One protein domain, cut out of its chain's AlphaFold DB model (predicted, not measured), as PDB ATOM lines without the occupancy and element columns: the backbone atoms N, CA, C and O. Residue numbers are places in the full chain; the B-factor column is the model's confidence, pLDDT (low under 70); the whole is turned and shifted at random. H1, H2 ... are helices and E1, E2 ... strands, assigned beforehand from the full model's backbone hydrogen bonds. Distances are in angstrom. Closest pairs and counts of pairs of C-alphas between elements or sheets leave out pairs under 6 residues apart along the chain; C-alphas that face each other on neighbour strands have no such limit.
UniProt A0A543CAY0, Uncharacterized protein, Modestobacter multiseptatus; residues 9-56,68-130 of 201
ATOM      1  N   VAL A   9     165.864 195.283 236.327       80.06
ATOM      2  CA  VAL A   9     164.578 195.976 236.393       80.06
ATOM      3  C   VAL A   9     164.865 197.464 236.510       80.06
ATOM      4  O   VAL A   9     165.618 197.881 237.386       80.06
ATOM      5  N   VAL A  10     164.295 198.253 235.609       81.69
ATOM      6  CA  VAL A  10     164.270 199.711 235.711       81.69
ATOM      7  C   VAL A  10     163.014 200.060 236.500       81.69
ATOM      8  O   VAL A  10     161.920 200.083 235.934       81.69
ATOM      9  N   GLU A  11     163.169 200.243 237.812       73.81
ATOM     10  CA  GLU A  11     162.054 200.408 238.760       73.81
ATOM     11  C   GLU A  11     161.160 201.599 238.395       73.81
ATOM     12  O   GLU A  11     159.943 201.440 238.339       73.81
ATOM     13  N   ASP A  12     161.760 202.730 238.013       75.06
ATOM     14  CA  ASP A  12     161.049 203.960 237.629       75.06
ATOM     15  C   ASP A  12     160.090 203.774 236.442       75.06
ATOM     16  O   ASP A  12     159.119 204.514 236.300       75.06
ATOM     17  N   MET A  13     160.363 202.797 235.572       72.94
ATOM     18  CA  MET A  13     159.576 202.529 234.364       72.94
ATOM     19  C   MET A  13     158.822 201.198 234.428       72.94
ATOM     20  O   MET A  13     158.143 200.840 233.467       72.94
ATOM     21  N   ALA A  14     158.978 200.437 235.516       78.19
ATOM     22  CA  ALA A  14     158.521 199.053 235.625       78.19
ATOM     23  C   ALA A  14     158.931 198.184 234.409       78.19
ATOM     24  O   ALA A  14     158.161 197.345 233.936       78.19
ATOM     25  N   VAL A  15     160.148 198.391 233.881       82.38
ATOM     26  CA  VAL A  15     160.665 197.662 232.708       82.38
ATOM     27  C   VAL A  15     161.646 196.579 233.138       82.38
ATOM     28  O   VAL A  15     162.647 196.861 233.794       82.38
ATOM     29  N   VAL A  16     161.420 195.347 232.692       84.50
ATOM     30  CA  VAL A  16     162.365 194.237 232.809       84.50
ATOM     31  C   VAL A  16     163.183 194.126 231.524       84.50
ATOM     32  O   VAL A  16     162.637 193.930 230.438       84.50
ATOM     33  N   LEU A  17     164.507 194.196 231.647       88.38
ATOM     34  CA  LEU A  17     165.436 193.952 230.549       88.38
ATOM     35  C   LEU A  17     165.805 192.470 230.505       88.38
ATOM     36  O   LEU A  17     166.473 191.943 231.401       88.38
ATOM     37  N   MET A  18     165.393 191.796 229.435       90.00
ATOM     38  CA  MET A  18     165.672 190.383 229.215       90.00
ATOM     39  C   MET A  18     166.812 190.215 228.195       90.00
ATOM     40  O   MET A  18     166.579 190.357 226.993       90.00
ATOM     41  N   PRO A  19     168.045 189.883 228.624       91.19
ATOM     42  CA  PRO A  19     169.138 189.608 227.708       91.19
ATOM     43  C   PRO A  19     168.947 188.254 227.021       91.19
ATOM     44  O   PRO A  19     168.701 187.229 227.669       91.19
ATOM     45  N   TRP A  20     169.146 188.228 225.708       92.38
ATOM     46  CA  TRP A  20     169.061 187.015 224.908       92.38
ATOM     47  C   TRP A  20     170.176 186.941 223.865       92.38
ATOM     48  O   TRP A  20     170.206 187.677 222.883       92.38
ATOM     49  N   ARG A  21     171.079 185.967 224.030       93.00
ATOM     50  CA  ARG A  21     172.015 185.602 222.965       93.00
ATOM     51  C   ARG A  21     171.301 184.731 221.931       93.00
ATOM     52  O   ARG A  21     171.133 183.533 222.163       93.00
ATOM     53  N   PHE A  22     170.881 185.320 220.818       92.25
ATOM     54  CA  PHE A  22     170.032 184.642 219.835       92.25
ATOM     55  C   PHE A  22     170.821 183.809 218.818       92.25
ATOM     56  O   PHE A  22     170.284 182.871 218.236       92.25
ATOM     57  N   THR A  23     172.106 184.114 218.620       92.62
ATOM     58  CA  THR A  23     172.979 183.355 217.720       92.62
ATOM     59  C   THR A  23     174.440 183.372 218.180       92.62
ATOM     60  O   THR A  23     174.877 184.236 218.945       92.62
ATOM     61  N   ASN A  24     175.210 182.380 217.730       92.12
ATOM     62  CA  ASN A  24     176.678 182.366 217.745       92.12
ATOM     63  C   ASN A  24     177.291 182.516 216.340       92.12
ATOM     64  O   ASN A  24     178.508 182.498 216.199       92.12
ATOM     65  N   THR A  25     176.475 182.633 215.296       89.62
ATOM     66  CA  THR A  25     176.935 182.625 213.905       89.62
ATOM     67  C   THR A  25     176.323 183.797 213.149       89.62
ATOM     68  O   THR A  25     175.121 184.038 213.261       89.62
ATOM     69  N   ARG A  26     177.122 184.486 212.324       86.56
ATOM     70  CA  ARG A  26     176.655 185.603 211.478       86.56
ATOM     71  C   ARG A  26     175.664 185.195 210.381       86.56
ATOM     72  O   ARG A  26     175.020 186.048 209.788       86.56
ATOM     73  N   ALA A  27     175.556 183.899 210.099       88.12
ATOM     74  CA  ALA A  27     174.630 183.366 209.105       88.12
ATOM     75  C   ALA A  27     173.163 183.440 209.561       88.12
ATOM     76  O   ALA A  27     172.262 183.503 208.727       88.12
ATOM     77  N   THR A  28     172.909 183.422 210.871       87.88
ATOM     78  CA  THR A  28     171.550 183.470 211.413       87.88
ATOM     79  C   THR A  28     171.106 184.915 211.533       87.88
ATOM     80  O   THR A  28     171.619 185.655 212.371       87.88
ATOM     81  N   ARG A  29     170.124 185.309 210.725       85.81
ATOM     82  CA  ARG A  29     169.478 186.616 210.860       85.81
ATOM     83  C   ARG A  29     168.595 186.615 212.107       85.81
ATOM     84  O   ARG A  29     167.995 185.592 212.430       85.81
ATOM     85  N   ARG A  30     168.412 187.773 212.745       85.25
ATOM     86  CA  ARG A  30     167.508 187.931 213.907       85.25
ATOM     87  C   ARG A  30     166.079 187.410 213.681       85.25
ATOM     88  O   ARG A  30     165.455 186.924 214.613       85.25
ATOM     89  N   VAL A  31     165.563 187.511 212.451       87.81
ATOM     90  CA  VAL A  31     164.200 187.066 212.088       87.81
ATOM     91  C   VAL A  31     164.080 185.545 212.026       87.81
ATOM     92  O   VAL A  31     162.993 185.003 212.175       87.81
ATOM     93  N   ASP A  32     165.207 184.860 211.836       90.38
ATOM     94  CA  ASP A  32     165.289 183.402 211.819       90.38
ATOM     95  C   ASP A  32     165.718 182.857 213.195       90.38
ATOM     96  O   ASP A  32     165.935 181.653 213.357       90.38
ATOM     97  N   ALA A  33     165.880 183.738 214.189       87.31
ATOM     98  CA  ALA A  33     166.332 183.373 215.517       87.31
ATOM     99  C   ALA A  33     165.299 182.513 216.250       87.31
ATOM    100  O   ALA A  33     164.088 182.734 216.169       87.31
ATOM    101  N   ARG A  34     165.803 181.544 217.014       92.50
ATOM    102  CA  ARG A  34     164.986 180.637 217.820       92.50
ATOM    103  C   ARG A  34     165.530 180.559 219.234       92.50
ATOM    104  O   ARG A  34     166.743 180.503 219.443       92.50
ATOM    105  N   MET A  35     164.633 180.550 220.208       90.19
ATOM    106  CA  MET A  35     164.987 180.235 221.583       90.19
ATOM    107  C   MET A  35     165.419 178.774 221.697       90.19
ATOM    108  O   MET A  35     164.914 177.898 220.998       90.19
ATOM    109  N   ALA A  36     166.361 178.510 222.602       87.69
ATOM    110  CA  ALA A  36     166.751 177.144 222.919       87.69
ATOM    111  C   ALA A  36     165.563 176.393 223.540       87.69
ATOM    112  O   ALA A  36     164.929 176.899 224.467       87.69
ATOM    113  N   ILE A  37     165.293 175.194 223.029       87.25
ATOM    114  CA  ILE A  37     164.230 174.310 223.512       87.25
ATOM    115  C   ILE A  37     164.830 173.355 224.563       87.25
ATOM    116  O   ILE A  37     165.917 172.817 224.329       87.25
ATOM    117  N   PRO A  38     164.149 173.113 225.698       85.50
ATOM    118  CA  PRO A  38     162.862 173.695 226.085       85.50
ATOM    119  C   PRO A  38     162.985 175.158 226.543       85.50
ATOM    120  O   PRO A  38     163.919 175.525 227.259       85.50
ATOM    121  N   VAL A  39     162.009 175.990 226.164       82.31
ATOM    122  CA  VAL A  39     161.909 177.368 226.665       82.31
ATOM    123  C   VAL A  39     161.441 177.321 228.121       82.31
ATOM    124  O   VAL A  39     160.428 176.701 228.427       82.31
ATOM    125  N   SER A  40     162.173 177.966 229.030       82.31
ATOM    126  CA  SER A  40     161.806 178.039 230.453       82.31
ATOM    127  C   SER A  40     160.511 178.825 230.665       82.31
ATOM    128  O   SER A  40     160.367 179.885 230.052       82.31
ATOM    129  N   ASP A  41     159.669 178.411 231.614       75.88
ATOM    130  CA  ASP A  41     158.379 179.061 231.908       75.88
ATOM    131  C   ASP A  41     158.506 180.567 232.176       75.88
ATOM    132  O   ASP A  41     157.747 181.356 231.630       75.88
ATOM    133  N   LEU A  42     159.552 180.988 232.897       79.31
ATOM    134  CA  LEU A  42     159.840 182.406 233.130       79.31
ATOM    135  C   LEU A  42     159.992 183.204 231.825       79.31
ATOM    136  O   LEU A  42     159.478 184.309 231.709       79.31
ATOM    137  N   ARG A  43     160.694 182.653 230.829       83.56
ATOM    138  CA  ARG A  43     160.863 183.317 229.529       83.56
ATOM    139  C   ARG A  43     159.567 183.337 228.735       83.56
ATOM    140  O   ARG A  43     159.316 184.332 228.071       83.56
ATOM    141  N   LYS A  44     158.745 182.288 228.833       83.94
ATOM    142  CA  LYS A  44     157.409 182.275 228.221       83.94
ATOM    143  C   LYS A  44     156.558 183.412 228.785       83.94
ATOM    144  O   LYS A  44     156.045 184.219 228.019       83.94
ATOM    145  N   SER A  45     156.505 183.541 230.114       78.81
ATOM    146  CA  SER A  45     155.783 184.628 230.781       78.81
ATOM    147  C   SER A  45     156.320 186.005 230.383       78.81
ATOM    148  O   SER A  45     155.543 186.876 230.014       78.81
ATOM    149  N   LEU A  46     157.641 186.204 230.371       81.88
ATOM    150  CA  LEU A  46     158.233 187.492 229.993       81.88
ATOM    151  C   LEU A  46     157.960 187.873 228.527       81.88
ATOM    152  O   LEU A  46     157.618 189.016 228.246       81.88
ATOM    153  N   LEU A  47     158.062 186.924 227.595       85.38
ATOM    154  CA  LEU A  47     157.788 187.173 226.174       85.38
ATOM    155  C   LEU A  47     156.298 187.403 225.898       85.38
ATOM    156  O   LEU A  47     155.966 188.152 224.987       85.38
ATOM    157  N   SER A  48     155.401 186.813 226.697       81.69
ATOM    158  CA  SER A  48     153.967 187.117 226.599       81.69
ATOM    159  C   SER A  48     153.630 188.554 227.013       81.69
ATOM    160  O   SER A  48     152.700 189.137 226.469       81.69
ATOM    161  N   LEU A  49     154.415 189.160 227.913       75.44
ATOM    162  CA  LEU A  49     154.242 190.562 228.319       75.44
ATOM    163  C   LEU A  49     154.759 191.544 227.253       75.44
ATOM    164  O   LEU A  49     154.212 192.632 227.101       75.44
ATOM    165  N   GLY A  50     155.785 191.157 226.486       66.56
ATOM    166  CA  GLY A  50     156.322 191.957 225.377       66.56
ATOM    167  C   GLY A  50     155.399 192.037 224.152       66.56
ATOM    168  O   GLY A  50     155.515 192.965 223.359       66.56
ATOM    169  N   ALA A  51     154.451 191.107 224.008       61.47
ATOM    170  CA  ALA A  51     153.517 191.049 222.879       61.47
ATOM    171  C   ALA A  51     152.459 192.175 222.870       61.47
ATOM    172  O   ALA A  51     151.803 192.405 221.855       61.47
ATOM    173  N   GLY A  52     152.266 192.866 224.000       55.16
ATOM    174  CA  GLY A  52     151.174 193.827 224.195       55.16
ATOM    175  C   GLY A  52     151.456 195.264 223.751       55.16
ATOM    176  O   GLY A  52     150.529 196.070 223.710       55.16
ATOM    177  N   VAL A  53     152.700 195.617 223.414       52.75
ATOM    178  CA  VAL A  53     153.044 197.009 223.095       52.75
ATOM    179  C   VAL A  53     152.967 197.234 221.591       52.75
ATOM    180  O   VAL A  53     153.960 197.163 220.869       52.75
ATOM    181  N   ARG A  54     151.764 197.549 221.102       49.03
ATOM    182  CA  ARG A  54     151.646 198.306 219.851       49.03
ATOM    183  C   ARG A  54     152.355 199.640 220.093       49.03
ATOM    184  O   ARG A  54     151.946 200.400 220.967       49.03
ATOM    185  N   GLY A  55     153.459 199.889 219.386       46.59
ATOM    186  CA  GLY A  55     154.090 201.212 219.368       46.59
ATOM    187  C   GLY A  55     153.072 202.287 218.963       46.59
ATOM    188  O   GLY A  55     152.030 201.925 218.414       46.59
ATOM    189  N   PRO A  56     153.340 203.583 219.221       45.06
ATOM    190  CA  PRO A  56     152.409 204.653 218.876       45.06
ATOM    191  C   PRO A  56     152.024 204.509 217.407       45.06
ATOM    192  O   PRO A  56     152.865 204.635 216.513       45.06
ATOM    193  N   SER A  68     137.534 216.325 215.831       63.16
ATOM    194  CA  SER A  68     138.585 216.601 216.820       63.16
ATOM    195  C   SER A  68     138.254 216.005 218.196       63.16
ATOM    196  O   SER A  68     139.129 215.487 218.881       63.16
ATOM    197  N   ALA A  69     136.973 216.042 218.581       67.31
ATOM    198  CA  ALA A  69     136.482 215.499 219.846       67.31
ATOM    199  C   ALA A  69     136.467 213.958 219.890       67.31
ATOM    200  O   ALA A  69     136.669 213.373 220.951       67.31
ATOM    201  N   GLU A  70     136.247 213.296 218.753       59.97
ATOM    202  CA  GLU A  70     136.254 211.831 218.645       59.97
ATOM    203  C   GLU A  70     137.688 211.287 218.641       59.97
ATOM    204  O   GLU A  70     137.960 210.239 219.230       59.97
ATOM    205  N   LEU A  71     138.618 212.034 218.040       59.12
ATOM    206  CA  LEU A  71     140.043 211.715 218.043       59.12
ATOM    207  C   LEU A  71     140.647 211.822 219.453       59.12
ATOM    208  O   LEU A  71     141.395 210.945 219.880       59.12
ATOM    209  N   GLU A  72     140.285 212.873 220.194       66.38
ATOM    210  CA  GLU A  72     140.713 213.069 221.584       66.38
ATOM    211  C   GLU A  72     140.187 211.940 222.486       66.38
ATOM    212  O   GLU A  72     140.932 211.400 223.301       66.38
ATOM    213  N   ALA A  73     138.929 211.518 222.299       67.44
ATOM    214  CA  ALA A  73     138.337 210.419 223.061       67.44
ATOM    215  C   ALA A  73     139.045 209.073 222.807       67.44
ATOM    216  O   ALA A  73     139.314 208.344 223.761       67.44
ATOM    217  N   GLN A  74     139.405 208.770 221.553       53.91
ATOM    218  CA  GLN A  74     140.193 207.572 221.229       53.91
ATOM    219  C   GLN A  74     141.598 207.619 221.828       53.91
ATOM    220  O   GLN A  74     142.072 206.616 222.353       53.91
ATOM    221  N   LEU A  75     142.263 208.776 221.790       59.97
ATOM    222  CA  LEU A  75     143.592 208.926 222.379       59.97
ATOM    223  C   LEU A  75     143.570 208.774 223.901       59.97
ATOM    224  O   LEU A  75     144.496 208.192 224.460       59.97
ATOM    225  N   VAL A  76     142.524 209.266 224.571       66.94
ATOM    226  CA  VAL A  76     142.338 209.075 226.016       66.94
ATOM    227  C   VAL A  76     142.101 207.599 226.338       66.94
ATOM    228  O   VAL A  76     142.752 207.072 227.235       66.94
ATOM    229  N   GLU A  77     141.253 206.903 225.578       55.06
ATOM    230  CA  GLU A  77     141.007 205.465 225.762       55.06
ATOM    231  C   GLU A  77     142.283 204.632 225.530       55.06
ATOM    232  O   GLU A  77     142.633 203.777 226.346       55.06
ATOM    233  N   GLU A  78     143.045 204.922 224.471       50.31
ATOM    234  CA  GLU A  78     144.330 204.266 224.207       50.31
ATOM    235  C   GLU A  78     145.364 204.557 225.303       50.31
ATOM    236  O   GLU A  78     146.108 203.656 225.701       50.31
ATOM    237  N   GLN A  79     145.403 205.783 225.835       55.69
ATOM    238  CA  GLN A  79     146.270 206.145 226.958       55.69
ATOM    239  C   GLN A  79     145.869 205.432 228.251       55.69
ATOM    240  O   GLN A  79     146.750 204.975 228.978       55.69
ATOM    241  N   GLU A  80     144.576 205.280 228.535       52.28
ATOM    242  CA  GLU A  80     144.083 204.553 229.707       52.28
ATOM    243  C   GLU A  80     144.395 203.056 229.619       52.28
ATOM    244  O   GLU A  80     144.864 202.462 230.593       52.28
ATOM    245  N   VAL A  81     144.216 202.447 228.444       47.00
ATOM    246  CA  VAL A  81     144.599 201.050 228.191       47.00
ATOM    247  C   VAL A  81     146.118 200.883 228.282       47.00
ATOM    248  O   VAL A  81     146.598 199.928 228.891       47.00
ATOM    249  N   SER A  82     146.892 201.836 227.753       50.66
ATOM    250  CA  SER A  82     148.354 201.845 227.858       50.66
ATOM    251  C   SER A  82     148.825 201.988 229.311       50.66
ATOM    252  O   SER A  82     149.724 201.267 229.737       50.66
ATOM    253  N   ALA A  83     148.175 202.837 230.111       53.09
ATOM    254  CA  ALA A  83     148.459 203.008 231.534       53.09
ATOM    255  C   ALA A  83     148.102 201.755 232.353       53.09
ATOM    256  O   ALA A  83     148.856 201.354 233.243       53.09
ATOM    257  N   GLN A  84     146.993 201.085 232.021       47.81
ATOM    258  CA  GLN A  84     146.635 199.797 232.616       47.81
ATOM    259  C   GLN A  84     147.644 198.704 232.238       47.81
ATOM    260  O   GLN A  84     148.055 197.938 233.105       47.81
ATOM    261  N   LEU A  85     148.119 198.659 230.991       50.59
ATOM    262  CA  LEU A  85     149.164 197.724 230.554       50.59
ATOM    263  C   LEU A  85     150.527 198.027 231.196       50.59
ATOM    264  O   LEU A  85     151.231 197.103 231.598       50.59
ATOM    265  N   ALA A  86     150.871 199.305 231.376       51.22
ATOM    266  CA  ALA A  86     152.069 199.732 232.095       51.22
ATOM    267  C   ALA A  86     152.063 199.268 233.563       51.22
ATOM    268  O   ALA A  86     153.122 198.979 234.118       51.22
ATOM    269  N   SER A  87     150.880 199.108 234.174       53.19
ATOM    270  CA  SER A  87     150.743 198.590 235.544       53.19
ATOM    271  C   SER A  87     151.122 197.107 235.701       53.19
ATOM    272  O   SER A  87     151.418 196.672 236.814       53.19
ATOM    273  N   PHE A  88     151.186 196.336 234.604       57.09
ATOM    274  CA  PHE A  88     151.591 194.923 234.607       57.09
ATOM    275  C   PHE A  88     153.106 194.705 234.425       57.09
ATOM    276  O   PHE A  88     153.579 193.572 234.545       57.09
ATOM    277  N   GLY A  89     153.876 195.778 234.208       68.88
ATOM    278  CA  GLY A  89     155.313 195.732 233.941       68.88
ATOM    279  C   GLY A  89     155.622 195.361 232.488       68.88
ATOM    280  O   GLY A  89     155.056 194.427 231.922       68.88
ATOM    281  N   ARG A  90     156.535 196.102 231.854       79.25
ATOM    282  CA  ARG A  90     156.924 195.895 230.450       79.25
ATOM    283  C   ARG A  90     158.188 195.048 230.364       79.25
ATOM    284  O   ARG A  90     159.073 195.159 231.206       79.25
ATOM    285  N   VAL A  91     158.313 194.234 229.320       85.81
ATOM    286  CA  VAL A  91     159.540 193.477 229.044       85.81
ATOM    287  C   VAL A  91     160.155 193.968 227.747       85.81
ATOM    288  O   VAL A  91     159.510 193.917 226.707       85.81
ATOM    289  N   VAL A  92     161.420 194.381 227.806       90.44
ATOM    290  CA  VAL A  92     162.217 194.690 226.617       90.44
ATOM    291  C   VAL A  92     163.280 193.616 226.451       90.44
ATOM    292  O   VAL A  92     164.071 193.338 227.361       90.44
ATOM    293  N   THR A  93     163.311 192.998 225.275       92.38
ATOM    294  CA  THR A  93     164.300 191.974 224.951       92.38
ATOM    295  C   THR A  93     165.539 192.636 224.373       92.38
ATOM    296  O   THR A  93     165.471 193.268 223.325       92.38
ATOM    297  N   VAL A  94     166.686 192.454 225.028       93.50
ATOM    298  CA  VAL A  94     167.996 192.879 224.519       93.50
ATOM    299  C   VAL A  94     168.649 191.676 223.855       93.50
ATOM    300  O   VAL A  94     169.194 190.796 224.528       93.50
ATOM    301  N   ALA A  95     168.560 191.608 222.533       94.25
ATOM    302  CA  ALA A  95     169.053 190.481 221.757       94.25
ATOM    303  C   ALA A  95     170.420 190.771 221.147       94.25
ATOM    304  O   ALA A  95     170.673 191.847 220.609       94.25
ATOM    305  N   PHE A  96     171.298 189.773 221.193       94.31
ATOM    306  CA  PHE A  96     172.622 189.884 220.608       94.31
ATOM    307  C   PHE A  96     173.135 188.588 219.976       94.31
ATOM    308  O   PHE A  96     172.865 187.476 220.436       94.31
ATOM    309  N   GLY A  97     173.914 188.754 218.912       93.25
ATOM    310  CA  GLY A  97     174.717 187.724 218.278       93.25
ATOM    311  C   GLY A  97     176.170 187.883 218.703       93.25
ATOM    312  O   GLY A  97     176.774 188.939 218.500       93.25
ATOM    313  N   SER A  98     176.740 186.841 219.309       92.19
ATOM    314  CA  SER A  98     178.136 186.881 219.742       92.19
ATOM    315  C   SER A  98     178.819 185.525 219.660       92.19
ATOM    316  O   SER A  98     178.207 184.492 219.959       92.19
ATOM    317  N   ASN A  99     180.111 185.524 219.344       90.00
ATOM    318  CA  ASN A  99     180.959 184.337 219.404       90.00
ATOM    319  C   ASN A  99     182.378 184.687 219.898       90.00
ATOM    320  O   ASN A  99     182.720 185.866 219.961       90.00
ATOM    321  N   PRO A 100     183.197 183.692 220.286       89.00
ATOM    322  CA  PRO A 100     184.534 183.955 220.821       89.00
ATOM    323  C   PRO A 100     185.511 184.612 219.834       89.00
ATOM    324  O   PRO A 100     186.444 185.271 220.274       89.00
ATOM    325  N   THR A 101     185.316 184.420 218.526       87.69
ATOM    326  CA  THR A 101     186.246 184.872 217.477       87.69
ATOM    327  C   THR A 101     185.968 186.311 217.040       87.69
ATOM    328  O   THR A 101     186.879 187.126 216.969       87.69
ATOM    329  N   ASP A 102     184.704 186.627 216.769       83.19
ATOM    330  CA  ASP A 102     184.231 187.910 216.240       83.19
ATOM    331  C   ASP A 102     183.737 188.860 217.342       83.19
ATOM    332  O   ASP A 102     183.394 190.008 217.062       83.19
ATOM    333  N   GLY A 103     183.630 188.378 218.584       87.69
ATOM    334  CA  GLY A 103     183.021 189.119 219.682       87.69
ATOM    335  C   GLY A 103     181.519 189.334 219.479       87.69
ATOM    336  O   GLY A 103     180.804 188.449 219.000       87.69
ATOM    337  N   LEU A 104     181.030 190.506 219.891       89.38
ATOM    338  CA  LEU A 104     179.655 190.960 219.685       89.38
ATOM    339  C   LEU A 104     179.516 191.537 218.271       89.38
ATOM    340  O   LEU A 104     180.071 192.593 217.982       89.38
ATOM    341  N   PHE A 105     178.768 190.864 217.399       89.69
ATOM    342  CA  PHE A 105     178.640 191.264 215.992       89.69
ATOM    343  C   PHE A 105     177.267 191.833 215.629       89.69
ATOM    344  O   PHE A 105     177.159 192.571 214.655       89.69
ATOM    345  N   GLU A 106     176.231 191.528 216.406       90.56
ATOM    346  CA  GLU A 106     174.893 192.096 216.238       90.56
ATOM    347  C   GLU A 106     174.289 192.330 217.619       90.56
ATOM    348  O   GLU A 106     174.410 191.478 218.500       90.56
ATOM    349  N   ALA A 107     173.661 193.482 217.815       93.56
ATOM    350  CA  ALA A 107     172.948 193.808 219.036       93.56
ATOM    351  C   ALA A 107     171.750 194.690 218.703       93.56
ATOM    352  O   ALA A 107     171.794 195.513 217.788       93.56
ATOM    353  N   GLY A 108     170.689 194.530 219.471       93.81
ATOM    354  CA  GLY A 108     169.520 195.377 219.396       93.81
ATOM    355  C   GLY A 108     168.589 195.109 220.555       93.81
ATOM    356  O   GLY A 108     168.801 194.202 221.368       93.81
ATOM    357  N   TRP A 109     167.566 195.933 220.633       94.19
ATOM    358  CA  TRP A 109     166.541 195.837 221.651       94.19
ATOM    359  C   TRP A 109     165.167 196.039 221.035       94.19
ATOM    360  O   TRP A 109     165.029 196.645 219.970       94.19
ATOM    361  N   GLY A 110     164.153 195.488 221.682       90.88
ATOM    362  CA  GLY A 110     162.783 195.649 221.238       90.88
ATOM    363  C   GLY A 110     161.831 194.671 221.897       90.88
ATOM    364  O   GLY A 110     162.179 193.956 222.843       90.88
ATOM    365  N   ASP A 111     160.624 194.655 221.358       89.94
ATOM    366  CA  ASP A 111     159.514 193.869 221.867       89.94
ATOM    367  C   ASP A 111     159.434 192.562 221.068       89.94
ATOM    368  O   ASP A 111     159.278 192.566 219.841       89.94
ATOM    369  N   ALA A 112     159.603 191.439 221.766       90.12
ATOM    370  CA  ALA A 112     159.656 190.110 221.170       90.12
ATOM    371  C   ALA A 112     158.587 189.206 221.789       90.12
ATOM    372  O   ALA A 112     158.405 189.199 223.006       90.12
ATOM    373  N   GLU A 113     157.928 188.412 220.954       90.94
ATOM    374  CA  GLU A 113     156.874 187.477 221.342       90.94
ATOM    375  C   GLU A 113     157.253 186.049 220.944       90.94
ATOM    376  O   GLU A 113     157.714 185.801 219.830       90.94
ATOM    377  N   LEU A 114     157.036 185.085 221.840       90.69
ATOM    378  CA  LEU A 114     157.207 183.667 221.535       90.69
ATOM    379  C   LEU A 114     155.966 183.140 220.803       90.69
ATOM    380  O   LEU A 114     154.925 182.944 221.417       90.69
ATOM    381  N   ILE A 115     156.095 182.857 219.506       90.75
ATOM    382  CA  ILE A 115     154.978 182.405 218.653       90.75
ATOM    383  C   ILE A 115     154.801 180.882 218.651       90.75
ATOM    384  O   ILE A 115     153.751 180.374 218.268       90.75
ATOM    385  N   SER A 116     155.836 180.125 219.023       89.44
ATOM    386  CA  SER A 116     155.756 178.665 219.104       89.44
ATOM    387  C   SER A 116     156.729 178.127 220.143       89.44
ATOM    388  O   SER A 116     157.946 178.252 220.001       89.44
ATOM    389  N   GLU A 117     156.184 177.484 221.174       88.75
ATOM    390  CA  GLU A 117     156.971 176.860 222.240       88.75
ATOM    391  C   GLU A 117     157.750 175.635 221.744       88.75
ATOM    392  O   GLU A 117     158.903 175.443 222.131       88.75
ATOM    393  N   ASP A 118     157.148 174.857 220.840       88.94
ATOM    394  CA  ASP A 118     157.733 173.623 220.302       88.94
ATOM    395  C   ASP A 118     158.944 173.887 219.405       88.94
ATOM    396  O   ASP A 118     159.863 173.075 219.327       88.94
ATOM    397  N   THR A 119     158.947 175.021 218.704       90.06
ATOM    398  CA  THR A 119     160.017 175.390 217.764       90.06
ATOM    399  C   THR A 119     160.930 176.492 218.298       90.06
ATOM    400  O   THR A 119     161.988 176.741 217.713       90.06
ATOM    401  N   GLY A 120     160.541 177.147 219.395       90.50
ATOM    402  CA  GLY A 120     161.236 178.297 219.964       90.50
ATOM    403  C   GLY A 120     161.174 179.548 219.083       90.50
ATOM    404  O   GLY A 120     161.997 180.444 219.265       90.50
ATOM    405  N   HIS A 121     160.271 179.610 218.102       92.31
ATOM    406  CA  HIS A 121     160.172 180.752 217.196       92.31
ATOM    407  C   HIS A 121     159.725 182.015 217.930       92.31
ATOM    408  O   HIS A 121     158.780 181.981 218.718       92.31
ATOM    409  N   VAL A 122     160.394 183.127 217.621       91.56
ATOM    410  CA  VAL A 122     160.102 184.451 218.172       91.56
ATOM    411  C   VAL A 122     159.758 185.411 217.038       91.56
ATOM    412  O   VAL A 122     160.414 185.402 215.996       91.56
ATOM    413  N   TYR A 123     158.738 186.233 217.249       91.06
ATOM    414  CA  TYR A 123     158.384 187.361 216.399       91.06
ATOM    415  C   TYR A 123     158.857 188.662 217.045       91.06
ATOM    416  O   TYR A 123     158.756 188.821 218.259       91.06
ATOM    417  N   TRP A 124     159.370 189.591 216.239       91.06
ATOM    418  CA  TRP A 124     159.786 190.917 216.693       91.06
ATOM    419  C   TRP A 124     158.729 191.938 216.280       91.06
ATOM    420  O   TRP A 124     158.584 192.213 215.089       91.06
ATOM    421  N   HIS A 125     158.019 192.500 217.255       86.94
ATOM    422  CA  HIS A 125     157.064 193.594 217.037       86.94
ATOM    423  C   HIS A 125     157.784 194.911 216.788       86.94
ATOM    424  O   HIS A 125     157.393 195.695 215.926       86.94
ATOM    425  N   HIS A 126     158.877 195.114 217.519       87.75
ATOM    426  CA  HIS A 126     159.753 196.264 217.386       87.75
ATOM    427  C   HIS A 126     161.208 195.816 217.451       87.75
ATOM    428  O   HIS A 126     161.548 194.871 218.164       87.75
ATOM    429  N   TRP A 127     162.072 196.493 216.702       90.38
ATOM    430  CA  TRP A 127     163.507 196.244 216.729       90.38
ATOM    431  C   TRP A 127     164.273 197.526 216.451       90.38
ATOM    432  O   TRP A 127     164.203 198.086 215.355       90.38
ATOM    433  N   GLU A 128     165.094 197.911 217.413       92.50
ATOM    434  CA  GLU A 128     166.064 198.978 217.270       92.50
ATOM    435  C   GLU A 128     167.482 198.402 217.346       92.50
ATOM    436  O   GLU A 128     167.826 197.706 218.308       92.50
ATOM    437  N   PRO A 129     168.329 198.662 216.337       91.56
ATOM    438  CA  PRO A 129     169.715 198.233 216.380       91.56
ATOM    439  C   PRO A 129     170.472 199.031 217.443       91.56
ATOM    440  O   PRO A 129     170.406 200.258 217.487       91.56
ATOM    441  N   LEU A 130     171.244 198.328 218.263       90.12
ATOM    442  CA  LEU A 130     172.209 198.953 219.154       90.12
ATOM    443  C   LEU A 130     173.552 199.044 218.427       90.12
ATOM    444  O   LEU A 130     173.930 198.098 217.727       90.12
TER     445      LEU A 130
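Overview. This is residues 9 to 56 and 68 to 130 of the 201 residues of an uncharacterized protein of Modestobacter multiseptatus (UniProt A0A543CAY0). A twisted sheet of three strands, E1, E2 and E3, has the short helix H1 across one face; beyond E3 the chain turns sharply into a small hairpin, E4 and E5, and H1 packs on both E2 and E4. The long helix H2 leads into E2 and is an arm, its residues 68 to 77 sticking out free; without them the body spans 47 by 29 by 22 A. The printed part has 111 residues, with two named helices and five named strands in the order E1 H1 H2 E2 E3 E4 E5; the class is mixed, helices and strands. The larger sheet runs E1 E2 E3 and is mixed, while E4 and E5 are antiparallel. The whole is only just loose, close to compact, with a radius of gyration of the C-alphas of 16.2 A and spans of 57 by 27 by 26 A.

Arrangement. In the larger sheet, E2, residues 90 to 99, is the inner strand. E1, residues 15 to 23, is its parallel neighbour, with N 18 and O 92 2.9 A apart, within hydrogen-bond range. E3, residues 103 to 110, is antiparallel to E2 and forms a hairpin with it; N 95 and O 108 are 2.9 A apart. H1, residues 41 to 50, is on this sheet at a height of 9.4 A, two layers, a helix on one face of a sheet. It lies over E1 and only just over E2, on which 3 of its C-alphas fall, and runs across the strands, at 79 degrees to E1 on the local plane. The closest C-alphas of H1 and E2 are those of Gly 50 and Val 91, 5.1 A apart. E3 runs on into E4, residues 112 to 116, across a break of 1 residue. E4 forms a hairpin with E5, residues 121 to 124, where N 113 and O 123 are 2.8 A apart. The closest C-alphas of H1 and E4 are those of Leu 47 and Glu 113, 4.9 A apart. H2, residues 68 to 86, is not on the sheet and is apart from H1. In H1 and H2 every O i to N i+4 pair is within hydrogen-bond range.

Along the chain. E1 begins at C-alpha 15, (160.665, 197.662, 232.708), and is 24.1 A long. H2 begins at C-alpha 68, (138.585, 216.601, 216.820), and measures 26.5 A. E2 measures 28.9 A and E3 21.3 A. E5 ends at C-alpha 124, (159.786, 190.917, 216.693).

Size, cuts and confidence. The C-alphas farthest apart, those of Ala 69 and Thr 101, are 58.5 A apart. Residues 57 to 67 are not printed, and C-alphas 56 and 68 are 18.4 A apart across the cut. The link E1 to H1, 17 residues, is long. The pLDDT is under 70 in residues 50 to 56 and 68 to 89.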